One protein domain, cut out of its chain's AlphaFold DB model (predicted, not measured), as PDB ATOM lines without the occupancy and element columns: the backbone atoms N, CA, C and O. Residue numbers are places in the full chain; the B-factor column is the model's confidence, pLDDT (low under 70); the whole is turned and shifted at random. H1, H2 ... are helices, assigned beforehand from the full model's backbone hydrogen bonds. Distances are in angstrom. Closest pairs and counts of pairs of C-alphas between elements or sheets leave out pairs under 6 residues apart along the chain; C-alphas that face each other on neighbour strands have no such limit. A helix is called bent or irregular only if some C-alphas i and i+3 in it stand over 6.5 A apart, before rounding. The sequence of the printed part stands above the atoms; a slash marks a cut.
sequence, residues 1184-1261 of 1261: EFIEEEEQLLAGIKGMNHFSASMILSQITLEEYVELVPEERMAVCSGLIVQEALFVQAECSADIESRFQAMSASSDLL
ATOM      1  N   GLU A1184     195.536 129.609 184.592       81.75
ATOM      2  CA  GLU A1184     194.399 128.864 184.010       81.75
ATOM      3  C   GLU A1184     194.786 127.461 183.497       81.75
ATOM      4  O   GLU A1184     193.997 126.525 183.549       81.75
ATOM      5  N   PHE A1185     196.028 127.292 183.037       72.44
ATOM      6  CA  PHE A1185     196.542 126.061 182.416       72.44
ATOM      7  C   PHE A1185     196.778 124.889 183.390       72.44
ATOM      8  O   PHE A1185     197.258 123.846 182.960       72.44
ATOM      9  N   ILE A1186     196.453 125.045 184.678       85.19
ATOM     10  CA  ILE A1186     196.718 124.049 185.730       85.19
ATOM     11  C   ILE A1186     195.420 123.373 186.228       85.19
ATOM     12  O   ILE A1186     195.494 122.388 186.952       85.19
ATOM     13  N   GLU A1187     194.217 123.835 185.849       89.25
ATOM     14  CA  GLU A1187     192.965 123.390 186.504       89.25
ATOM     15  C   GLU A1187     192.679 121.875 186.425       89.25
ATOM     16  O   GLU A1187     192.166 121.311 187.393       89.25
ATOM     17  N   GLU A1188     193.048 121.190 185.336       93.81
ATOM     18  CA  GLU A1188     192.876 119.730 185.228       93.81
ATOM     19  C   GLU A1188     193.842 118.967 186.152       93.81
ATOM     20  O   GLU A1188     193.417 118.082 186.902       93.81
ATOM     21  N   GLU A1189     195.124 119.348 186.175       95.31
ATOM     22  CA  GLU A1189     196.131 118.774 187.081       95.31
ATOM     23  C   GLU A1189     195.807 119.083 188.553       95.31
ATOM     24  O   GLU A1189     195.896 118.205 189.417       95.31
ATOM     25  N   GLU A1190     195.346 120.306 188.838       95.50
ATOM     26  CA  GLU A1190     194.863 120.738 190.150       95.50
ATOM     27  C   GLU A1190     193.690 119.866 190.610       95.50
ATOM     28  O   GLU A1190     193.672 119.421 191.757       95.50
ATOM     29  N   GLN A1191     192.726 119.578 189.728       95.56
ATOM     30  CA  GLN A1191     191.570 118.747 190.054       95.56
ATOM     31  C   GLN A1191     191.947 117.272 190.270       95.56
ATOM     32  O   GLN A1191     191.385 116.635 191.167       95.56
ATOM     33  N   LEU A1192     192.903 116.726 189.510       94.81
ATOM     34  CA  LEU A1192     193.435 115.375 189.732       94.81
ATOM     35  C   LEU A1192     194.123 115.270 191.102       94.81
ATOM     36  O   LEU A1192     193.797 114.381 191.895       94.81
ATOM     37  N   LEU A1193     195.016 116.214 191.412       94.62
ATOM     38  CA  LEU A1193     195.789 116.250 192.654       94.62
ATOM     39  C   LEU A1193     194.900 116.557 193.879       94.62
ATOM     40  O   LEU A1193     195.011 115.903 194.915       94.62
ATOM     41  N   ALA A1194     193.928 117.468 193.759       94.75
ATOM     42  CA  ALA A1194     192.917 117.737 194.791       94.75
ATOM     43  C   ALA A1194     191.869 116.612 194.945       94.75
ATOM     44  O   ALA A1194     191.152 116.565 195.955       94.75
ATOM     45  N   GLY A1195     191.796 115.688 193.981       92.88
ATOM     46  CA  GLY A1195     191.024 114.444 194.040       92.88
ATOM     47  C   GLY A1195     191.615 113.379 194.974       92.88
ATOM     48  O   GLY A1195     190.974 112.358 195.226       92.88
ATOM     49  N   ILE A1196     192.815 113.603 195.513       92.88
ATOM     50  CA  ILE A1196     193.451 112.744 196.518       92.88
ATOM     51  C   ILE A1196     192.808 112.955 197.903       92.88
ATOM     52  O   ILE A1196     192.265 114.029 198.218       92.88
ATOM     53  N   LYS A1197     192.828 111.918 198.752       90.19
ATOM     54  CA  LYS A1197     192.354 112.014 200.145       90.19
ATOM     55  C   LYS A1197     193.162 113.066 200.923       90.19
ATOM     56  O   LYS A1197     194.378 113.150 200.810       90.19
ATOM     57  N   GLY A1198     192.471 113.914 201.689       88.88
ATOM     58  CA  GLY A1198     193.079 114.990 202.490       88.88
ATOM     59  C   GLY A1198     193.610 116.200 201.699       88.88
ATOM     60  O   GLY A1198     193.477 117.319 202.184       88.88
ATOM     61  N   MET A1199     194.127 116.022 200.478       93.25
ATOM     62  CA  MET A1199     194.600 117.123 199.623       93.25
ATOM     63  C   MET A1199     193.466 118.109 199.284       93.25
ATOM     64  O   MET A1199     192.304 117.715 199.210       93.25
ATOM     65  N   ASN A1200     193.764 119.387 199.050       95.44
ATOM     66  CA  ASN A1200     192.777 120.383 198.612       95.44
ATOM     67  C   ASN A1200     193.295 121.218 197.431       95.44
ATOM     68  O   ASN A1200     194.489 121.217 197.156       95.44
ATOM     69  N   HIS A1201     192.390 121.919 196.739       96.00
ATOM     70  CA  HIS A1201     192.700 122.682 195.521       96.00
ATOM     71  C   HIS A1201     193.818 123.712 195.717       96.00
ATOM     72  O   HIS A1201     194.736 123.763 194.910       96.00
ATOM     73  N   PHE A1202     193.797 124.472 196.815       96.19
ATOM     74  CA  PHE A1202     194.813 125.493 197.086       96.19
ATOM     75  C   PHE A1202     196.194 124.864 197.317       96.19
ATOM     76  O   PHE A1202     197.195 125.345 196.795       96.19
ATOM     77  N   SER A1203     196.246 123.750 198.054       94.88
ATOM     78  CA  SER A1203     197.474 122.966 198.233       94.88
ATOM     79  C   SER A1203     197.957 122.365 196.908       94.88
ATOM     80  O   SER A1203     199.155 122.362 196.644       94.88
ATOM     81  N   ALA A1204     197.033 121.913 196.055       95.31
ATOM     82  CA  ALA A1204     197.343 121.357 194.744       95.31
ATOM     83  C   ALA A1204     197.970 122.401 193.805       95.31
ATOM     84  O   ALA A1204     199.076 122.166 193.328       95.31
ATOM     85  N   SER A1205     197.364 123.578 193.592       95.81
ATOM     86  CA  SER A1205     197.997 124.619 192.758       95.81
ATOM     87  C   SER A1205     199.246 125.229 193.401       95.81
ATOM     88  O   SER A1205     200.119 125.702 192.679       95.81
ATOM     89  N   MET A1206     199.392 125.182 194.730       94.12
ATOM     90  CA  MET A1206     200.637 125.574 195.398       94.12
ATOM     91  C   MET A1206     201.783 124.595 195.087       94.12
ATOM     92  O   MET A1206     202.875 125.051 194.756       94.12
ATOM     93  N   ILE A1207     201.535 123.279 195.110       94.50
ATOM     94  CA  ILE A1207     202.495 122.255 194.649       94.50
ATOM     95  C   ILE A1207     202.798 122.460 193.158       94.50
ATOM     96  O   ILE A1207     203.955 122.649 192.788       94.50
ATOM     97  N   LEU A1208     201.759 122.533 192.321       94.94
ATOM     98  CA  LEU A1208     201.877 122.658 190.862       94.94
ATOM     99  C   LEU A1208     202.478 124.002 190.395       94.94
ATOM    100  O   LEU A1208     202.827 124.162 189.229       94.94
ATOM    101  N   SER A1209     202.657 124.967 191.306       94.06
ATOM    102  CA  SER A1209     203.429 126.190 191.050       94.06
ATOM    103  C   SER A1209     204.952 125.994 191.102       94.06
ATOM    104  O   SER A1209     205.681 126.887 190.672       94.06
ATOM    105  N   GLN A1210     205.431 124.871 191.656       93.69
ATOM    106  CA  GLN A1210     206.855 124.578 191.883       93.69
ATOM    107  C   GLN A1210     207.357 123.341 191.119       93.69
ATOM    108  O   GLN A1210     208.533 123.287 190.771       93.69
ATOM    109  N   ILE A1211     206.486 122.357 190.883       95.50
ATOM    110  CA  ILE A1211     206.799 121.034 190.320       95.50
ATOM    111  C   ILE A1211     205.631 120.581 189.427       95.50
ATOM    112  O   ILE A1211     204.485 120.892 189.742       95.50
ATOM    113  N   THR A1212     205.876 119.887 188.310       95.62
ATOM    114  CA  THR A1212     204.771 119.411 187.442       95.62
ATOM    115  C   THR A1212     204.013 118.253 188.094       95.62
ATOM    116  O   THR A1212     204.538 117.599 188.998       95.62
ATOM    117  N   LEU A1213     202.787 117.951 187.637       95.56
ATOM    118  CA  LEU A1213     202.063 116.777 188.143       95.56
ATOM    119  C   LEU A1213     202.844 115.476 187.907       95.56
ATOM    120  O   LEU A1213     202.900 114.641 188.803       95.56
ATOM    121  N   GLU A1214     203.460 115.325 186.731       95.69
ATOM    122  CA  GLU A1214     204.282 114.165 186.361       95.69
ATOM    123  C   GLU A1214     205.487 114.012 187.306       95.69
ATOM    124  O   GLU A1214     205.622 112.983 187.964       95.69
ATOM    125  N   GLU A1215     206.284 115.070 187.486       96.25
ATOM    126  CA  GLU A1215     207.469 115.059 188.355       96.25
ATOM    127  C   GLU A1215     207.089 114.820 189.832       96.25
ATOM    128  O   GLU A1215     207.710 114.004 190.510       96.25
ATOM    129  N   TYR A1216     206.012 115.444 190.332       95.62
ATOM    130  CA  TYR A1216     205.510 115.224 191.699       95.62
ATOM    131  C   TYR A1216     205.035 113.781 191.941       95.62
ATOM    132  O   TYR A1216     205.159 113.258 193.054       95.62
ATOM    133  N   VAL A1217     204.474 113.145 190.912       95.06
ATOM    134  CA  VAL A1217     204.001 111.759 190.945       95.06
ATOM    135  C   VAL A1217     205.170 110.764 190.869       95.06
ATOM    136  O   VAL A1217     205.102 109.728 191.531       95.06
ATOM    137  N   GLU A1218     206.252 111.093 190.152       95.50
ATOM    138  CA  GLU A1218     207.487 110.292 190.091       95.50
ATOM    139  C   GLU A1218     208.345 110.351 191.372       95.50
ATOM    140  O   GLU A1218     209.000 109.359 191.700       95.50
ATOM    141  N   LEU A1219     208.340 111.465 192.124       95.81
ATOM    142  CA  LEU A1219     209.081 111.580 193.394       95.81
ATOM    143  C   LEU A1219     208.723 110.451 194.377       95.81
ATOM    144  O   LEU A1219     207.552 110.085 194.515       95.81
ATOM    145  N   VAL A1220     209.692 109.965 195.163       94.88
ATOM    146  CA  VAL A1220     209.403 109.024 196.266       94.88
ATOM    147  C   VAL A1220     208.692 109.737 197.435       94.88
ATOM    148  O   VAL A1220     208.811 110.959 197.564       94.88
ATOM    149  N   PRO A1221     207.944 109.034 198.313       92.62
ATOM    150  CA  PRO A1221     207.186 109.660 199.404       92.62
ATOM    151  C   PRO A1221     208.009 110.593 200.308       92.62
ATOM    152  O   PRO A1221     207.523 111.648 200.718       92.62
ATOM    153  N   GLU A1222     209.264 110.239 200.587       92.75
ATOM    154  CA  GLU A1222     210.211 111.032 201.371       92.75
ATOM    155  C   GLU A1222     210.627 112.323 200.651       92.75
ATOM    156  O   GLU A1222     210.749 113.370 201.289       92.75
ATOM    157  N   GLU A1223     210.801 112.276 199.329       93.81
ATOM    158  CA  GLU A1223     211.142 113.440 198.505       93.81
ATOM    159  C   GLU A1223     209.933 114.357 198.311       93.81
ATOM    160  O   GLU A1223     210.076 115.572 198.452       93.81
ATOM    161  N   ARG A1224     208.726 113.804 198.116       93.12
ATOM    162  CA  ARG A1224     207.475 114.585 198.153       93.12
ATOM    163  C   ARG A1224     207.355 115.337 199.478       93.12
ATOM    164  O   ARG A1224     207.081 116.537 199.474       93.12
ATOM    165  N   MET A1225     207.596 114.663 200.610       89.81
ATOM    166  CA  MET A1225     207.608 115.319 201.921       89.81
ATOM    167  C   MET A1225     208.701 116.385 202.023       89.81
ATOM    168  O   MET A1225     208.418 117.484 202.488       89.81
ATOM    169  N   ALA A1226     209.924 116.121 201.557       91.31
ATOM    170  CA  ALA A1226     210.999 117.112 201.577       91.31
ATOM    171  C   ALA A1226     210.630 118.378 200.779       91.31
ATOM    172  O   ALA A1226     210.683 119.475 201.334       91.31
ATOM    173  N   VAL A1227     210.185 118.223 199.526       91.19
ATOM    174  CA  VAL A1227     209.804 119.324 198.624       91.19
ATOM    175  C   VAL A1227     208.611 120.117 199.166       91.19
ATOM    176  O   VAL A1227     208.643 121.347 199.180       91.19
ATOM    177  N   CYS A1228     207.568 119.448 199.665       89.31
ATOM    178  CA  CYS A1228     206.359 120.133 200.127       89.31
ATOM    179  C   CYS A1228     206.435 120.642 201.574       89.31
ATOM    180  O   CYS A1228     205.677 121.546 201.915       89.31
ATOM    181  N   SER A1229     207.335 120.136 202.427       85.12
ATOM    182  CA  SER A1229     207.410 120.526 203.852       85.12
ATOM    183  C   SER A1229     207.682 122.015 204.106       85.12
ATOM    184  O   SER A1229     207.349 122.523 205.175       85.12
ATOM    185  N   GLY A1230     208.269 122.729 203.138       81.25
ATOM    186  CA  GLY A1230     208.440 124.187 203.189       81.25
ATOM    187  C   GLY A1230     207.208 124.992 202.751       81.25
ATOM    188  O   GLY A1230     207.166 126.198 202.970       81.25
ATOM    189  N   LEU A1231     206.223 124.338 202.126       81.44
ATOM    190  CA  LEU A1231     204.997 124.942 201.589       81.44
ATOM    191  C   LEU A1231     203.771 124.594 202.444       81.44
ATOM    192  O   LEU A1231     202.863 125.411 202.585       81.44
ATOM    193  N   ILE A1232     203.739 123.382 203.010       82.88
ATOM    194  CA  ILE A1232     202.623 122.867 203.806       82.88
ATOM    195  C   ILE A1232     203.084 122.552 205.238       82.88
ATOM    196  O   ILE A1232     204.007 121.769 205.451       82.88
ATOM    197  N   VAL A1233     202.422 123.176 206.218       67.50
ATOM    198  CA  VAL A1233     202.705 123.109 207.666       67.50
ATOM    199  C   VAL A1233     202.672 121.666 208.186       67.50
ATOM    200  O   VAL A1233     201.983 120.812 207.633       67.50
ATOM    201  N   GLN A1234     203.382 121.378 209.284       71.88
ATOM    202  CA  GLN A1234     203.600 120.011 209.788       71.88
ATOM    203  C   GLN A1234     202.315 119.189 210.026       71.88
ATOM    204  O   GLN A1234     202.330 117.977 209.821       71.88
ATOM    205  N   GLU A1235     201.177 119.805 210.368       71.31
ATOM    206  CA  GLU A1235     199.884 119.097 210.478       71.31
ATOM    207  C   GLU A1235     199.352 118.538 209.141       71.31
ATOM    208  O   GLU A1235     198.459 117.682 209.118       71.31
ATOM    209  N   ALA A1236     199.892 119.008 208.018       69.69
ATOM    210  CA  ALA A1236     199.639 118.489 206.684       69.69
ATOM    211  C   ALA A1236     200.650 117.415 206.250       69.69
ATOM    212  O   ALA A1236     200.379 116.733 205.269       69.69
ATOM    213  N   LEU A1237     201.732 117.147 206.997       76.81
ATOM    214  CA  LEU A1237     202.574 115.964 206.743       76.81
ATOM    215  C   LEU A1237     201.773 114.665 206.911       76.81
ATOM    216  O   LEU A1237     201.982 113.712 206.168       76.81
ATOM    217  N   PHE A1238     200.784 114.641 207.812       80.31
ATOM    218  CA  PHE A1238     199.833 113.527 207.907       80.31
ATOM    219  C   PHE A1238     198.960 113.406 206.645       80.31
ATOM    220  O   PHE A1238     198.776 112.313 206.116       80.31
ATOM    221  N   VAL A1239     198.471 114.536 206.119       75.88
ATOM    222  CA  VAL A1239     197.747 114.580 204.835       75.88
ATOM    223  C   VAL A1239     198.652 114.130 203.689       75.88
ATOM    224  O   VAL A1239     198.189 113.440 202.788       75.88
ATOM    225  N   GLN A1240     199.942 114.462 203.730       82.38
ATOM    226  CA  GLN A1240     200.902 114.058 202.716       82.38
ATOM    227  C   GLN A1240     201.288 112.574 202.813       82.38
ATOM    228  O   GLN A1240     201.507 111.943 201.784       82.38
ATOM    229  N   ALA A1241     201.299 111.988 204.011       86.88
ATOM    230  CA  ALA A1241     201.434 110.546 204.192       86.88
ATOM    231  C   ALA A1241     200.214 109.793 203.627       86.88
ATOM    232  O   ALA A1241     200.390 108.841 202.868       86.88
ATOM    233  N   GLU A1242     198.985 110.253 203.904       87.75
ATOM    234  CA  GLU A1242     197.777 109.695 203.268       87.75
ATOM    235  C   GLU A1242     197.781 109.890 201.743       87.75
ATOM    236  O   GLU A1242     197.440 108.968 201.007       87.75
ATOM    237  N   CYS A1243     198.205 111.062 201.263       87.12
ATOM    238  CA  CYS A1243     198.347 111.383 199.842       87.12
ATOM    239  C   CYS A1243     199.343 110.450 199.147       87.12
ATOM    240  O   CYS A1243     199.037 109.889 198.097       87.12
ATOM    241  N   SER A1244     200.508 110.221 199.756       91.06
ATOM    242  CA  SER A1244     201.514 109.315 199.210       91.06
ATOM    243  C   SER A1244     201.041 107.867 199.188       91.06
ATOM    244  O   SER A1244     201.305 107.181 198.206       91.06
ATOM    245  N   ALA A1245     200.294 107.425 200.205       91.50
ATOM    246  CA  ALA A1245     199.694 106.094 200.235       91.50
ATOM    247  C   ALA A1245     198.551 105.922 199.210       91.50
ATOM    248  O   ALA A1245     198.413 104.846 198.636       91.50
ATOM    249  N   ASP A1246     197.752 106.961 198.943       92.25
ATOM    250  CA  ASP A1246     196.715 106.956 197.895       92.25
ATOM    251  C   ASP A1246     197.352 106.919 196.489       92.25
ATOM    252  O   ASP A1246     196.951 106.108 195.658       92.25
ATOM    253  N   ILE A1247     198.407 107.708 196.239       92.12
ATOM    254  CA  ILE A1247     199.199 107.653 194.992       92.12
ATOM    255  C   ILE A1247     199.805 106.257 194.786       92.12
ATOM    256  O   ILE A1247     199.635 105.668 193.721       92.12
ATOM    257  N   GLU A1248     200.460 105.707 195.809       93.12
ATOM    258  CA  GLU A1248     201.086 104.380 195.767       93.12
ATOM    259  C   GLU A1248     200.050 103.264 195.531       93.12
ATOM    260  O   GLU A1248     200.229 102.411 194.666       93.12
ATOM    261  N   SER A1249     198.908 103.318 196.224       94.00
ATOM    262  CA  SER A1249     197.787 102.387 196.034       94.00
ATOM    263  C   SER A1249     197.223 102.438 194.607       94.00
ATOM    264  O   SER A1249     196.962 101.399 193.996       94.00
ATOM    265  N   ARG A1250     197.093 103.639 194.027       92.00
ATOM    266  CA  ARG A1250     196.672 103.821 192.627       92.00
ATOM    267  C   ARG A1250     197.711 103.281 191.645       92.00
ATOM    268  O   ARG A1250     197.319 102.634 190.678       92.00
ATOM    269  N   PHE A1251     199.006 103.483 191.894       91.75
ATOM    270  CA  PHE A1251     200.071 102.882 191.085       91.75
ATOM    271  C   PHE A1251     200.016 101.357 191.112       91.75
ATOM    272  O   PHE A1251     199.973 100.736 190.053       91.75
ATOM    273  N   GLN A1252     199.924 100.753 192.298       93.94
ATOM    274  CA  GLN A1252     199.828  99.301 192.449       93.94
ATOM    275  C   GLN A1252     198.575  98.736 191.762       93.94
ATOM    276  O   GLN A1252     198.652  97.699 191.104       93.94
ATOM    277  N   ALA A1253     197.441  99.445 191.823       93.75
ATOM    278  CA  ALA A1253     196.235  99.090 191.077       93.75
ATOM    279  C   ALA A1253     196.418  99.191 189.547       93.75
ATOM    280  O   ALA A1253     195.940  98.319 188.821       93.75
ATOM    281  N   MET A1254     197.131 100.209 189.046       91.50
ATOM    282  CA  MET A1254     197.448 100.339 187.619       91.50
ATOM    283  C   MET A1254     198.394  99.228 187.146       91.50
ATOM    284  O   MET A1254     198.086  98.571 186.153       91.50
ATOM    285  N   SER A1255     199.477  98.941 187.876       93.12
ATOM    286  CA  SER A1255     200.390  97.830 187.566       93.12
ATOM    287  C   SER A1255     199.658  96.487 187.547       93.12
ATOM    288  O   SER A1255     199.709  95.786 186.541       93.12
ATOM    289  N   ALA A1256     198.871  96.184 188.585       94.44
ATOM    290  CA  ALA A1256     198.075  94.959 188.643       94.44
ATOM    291  C   ALA A1256     197.025  94.862 187.517       94.44
ATOM    292  O   ALA A1256     196.681  93.761 187.098       94.44
ATOM    293  N   SER A1257     196.520  95.992 186.999       93.69
ATOM    294  CA  SER A1257     195.645  95.998 185.818       93.69
ATOM    295  C   SER A1257     196.401  95.780 184.499       93.69
ATOM    296  O   SER A1257     195.831  95.221 183.568       93.69
ATOM    297  N   SER A1258     197.680  96.170 184.428       93.38
ATOM    298  CA  SER A1258     198.541  95.951 183.259       93.38
ATOM    299  C   SER A1258     199.075  94.519 183.164       93.38
ATOM    300  O   SER A1258     199.359  94.074 182.059       93.38
ATOM    301  N   ASP A1259     199.192  93.801 184.284       89.62
ATOM    302  CA  ASP A1259     199.561  92.373 184.316       89.62
ATOM    303  C   ASP A1259     198.382  91.437 183.948       89.62
ATOM    304  O   ASP A1259     198.546  90.217 183.875       89.62
ATOM    305  N   LEU A1260     197.182  91.995 183.730       79.88
ATOM    306  CA  LEU A1260     195.944  91.281 183.377       79.88
ATOM    307  C   LEU A1260     195.494  91.494 181.913       79.88
ATOM    308  O   LEU A1260     194.404  91.038 181.553       79.88
ATOM    309  N   LEU A1261     196.299  92.181 181.090       65.25
ATOM    310  CA  LEU A1261     196.016  92.543 179.690       65.25
ATOM    311  C   LEU A1261     197.016  91.915 178.704       65.25
ATOM    312  O   LEU A1261     196.534  91.441 177.650       65.25
TER     313      LEU A1261
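What this domain is: This is residues 1184 to 1261 of the 1261 residues of an uncharacterized protein of Psilocybe cyanescens (UniProt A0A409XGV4). Four short helices, H1 to H4, and their links make a small body beside the first part of one long helix, H5, whose far end sticks out as an arm with residues 1252 to 1261. H4 folds back along part of H5 at a slant, H1 and H2 pack on each other nearly at right angles, and H3 comes close to H1, H4 and H5 without clearly touching any of them. The printed part has 78 residues, with five named helices in the order H1, H2, H3, H4, H5 and no named strand, and its class is all helix. The whole is compact, with a radius of gyration of the C-alphas of 12.8 A, and spans 40 by 28 by 19 A, the arm adding to its length.

Where its parts are: H1 is residues 1184 to 1194, 15.6 A from first to last C-alpha, beginning at C-alpha 1184 (194.399, 128.864, 184.010). It is irregular: C-alphas 1185 and 1188 are 7.8 A apart. H2 is residues 1201 to 1208, 10.3 A long, and H3 is residues 1213 to 1218, 8.7 A long. H4 is residues 1221 to 1228, 10.5 A long, beginning at C-alpha 1221 (207.186, 109.660, 199.404). H5 is residues 1234 to 1258, 36.2 A long, ending at C-alpha 1258 (198.541, 95.951, 183.259). It is neither bent nor irregular, but only just: C-alphas 1235 and 1238 are 6.1 A apart.

How they stand to each other: H1 and H2 touch, and their closest C-alphas, those of Ala 1194 and His 1201, are 5.0 A apart. Their lines stand at 70.1 degrees, only just about perpendicular. H2 and H3 meet only through their link. H3 is close to but not clearly touching H1, with the closest C-alphas, Glu 1189 and Leu 1213, 6.3 A apart. It stands likewise to H5, with the closest C-alphas, Val 1217 and Ile 1247, 7.5 A apart, about perpendicular at 80 degrees. H4 touches H5, which meets it with residues 1237 to 1244 alone; the closest C-alphas, Pro 1221 and Ser 1244, are 5.7 A apart. These two run opposite ways at a steep tilt of 47 degrees. H5 is apart from H1 and H2, and H1 is apart from H4. In H2, H3 and H4 every O i to N i+4 pair is within hydrogen-bond range; in H1 it is 5 of 7 and in H5 19 of 21.

The domain as a whole: The two C-alphas farthest apart, those of Val 1233 and Leu 1261, are 42.0 A apart. The printed part has no cut and ends at the chain's last residue. No link is long; H1 to H2 is short and the other three are tight. Residues 1252 to 1261 stand free, of which 1252 to 1258 belong to H5. The mean pLDDT of the printed part is 89.7, and residues 1233, 1236 and 1261 are under 70.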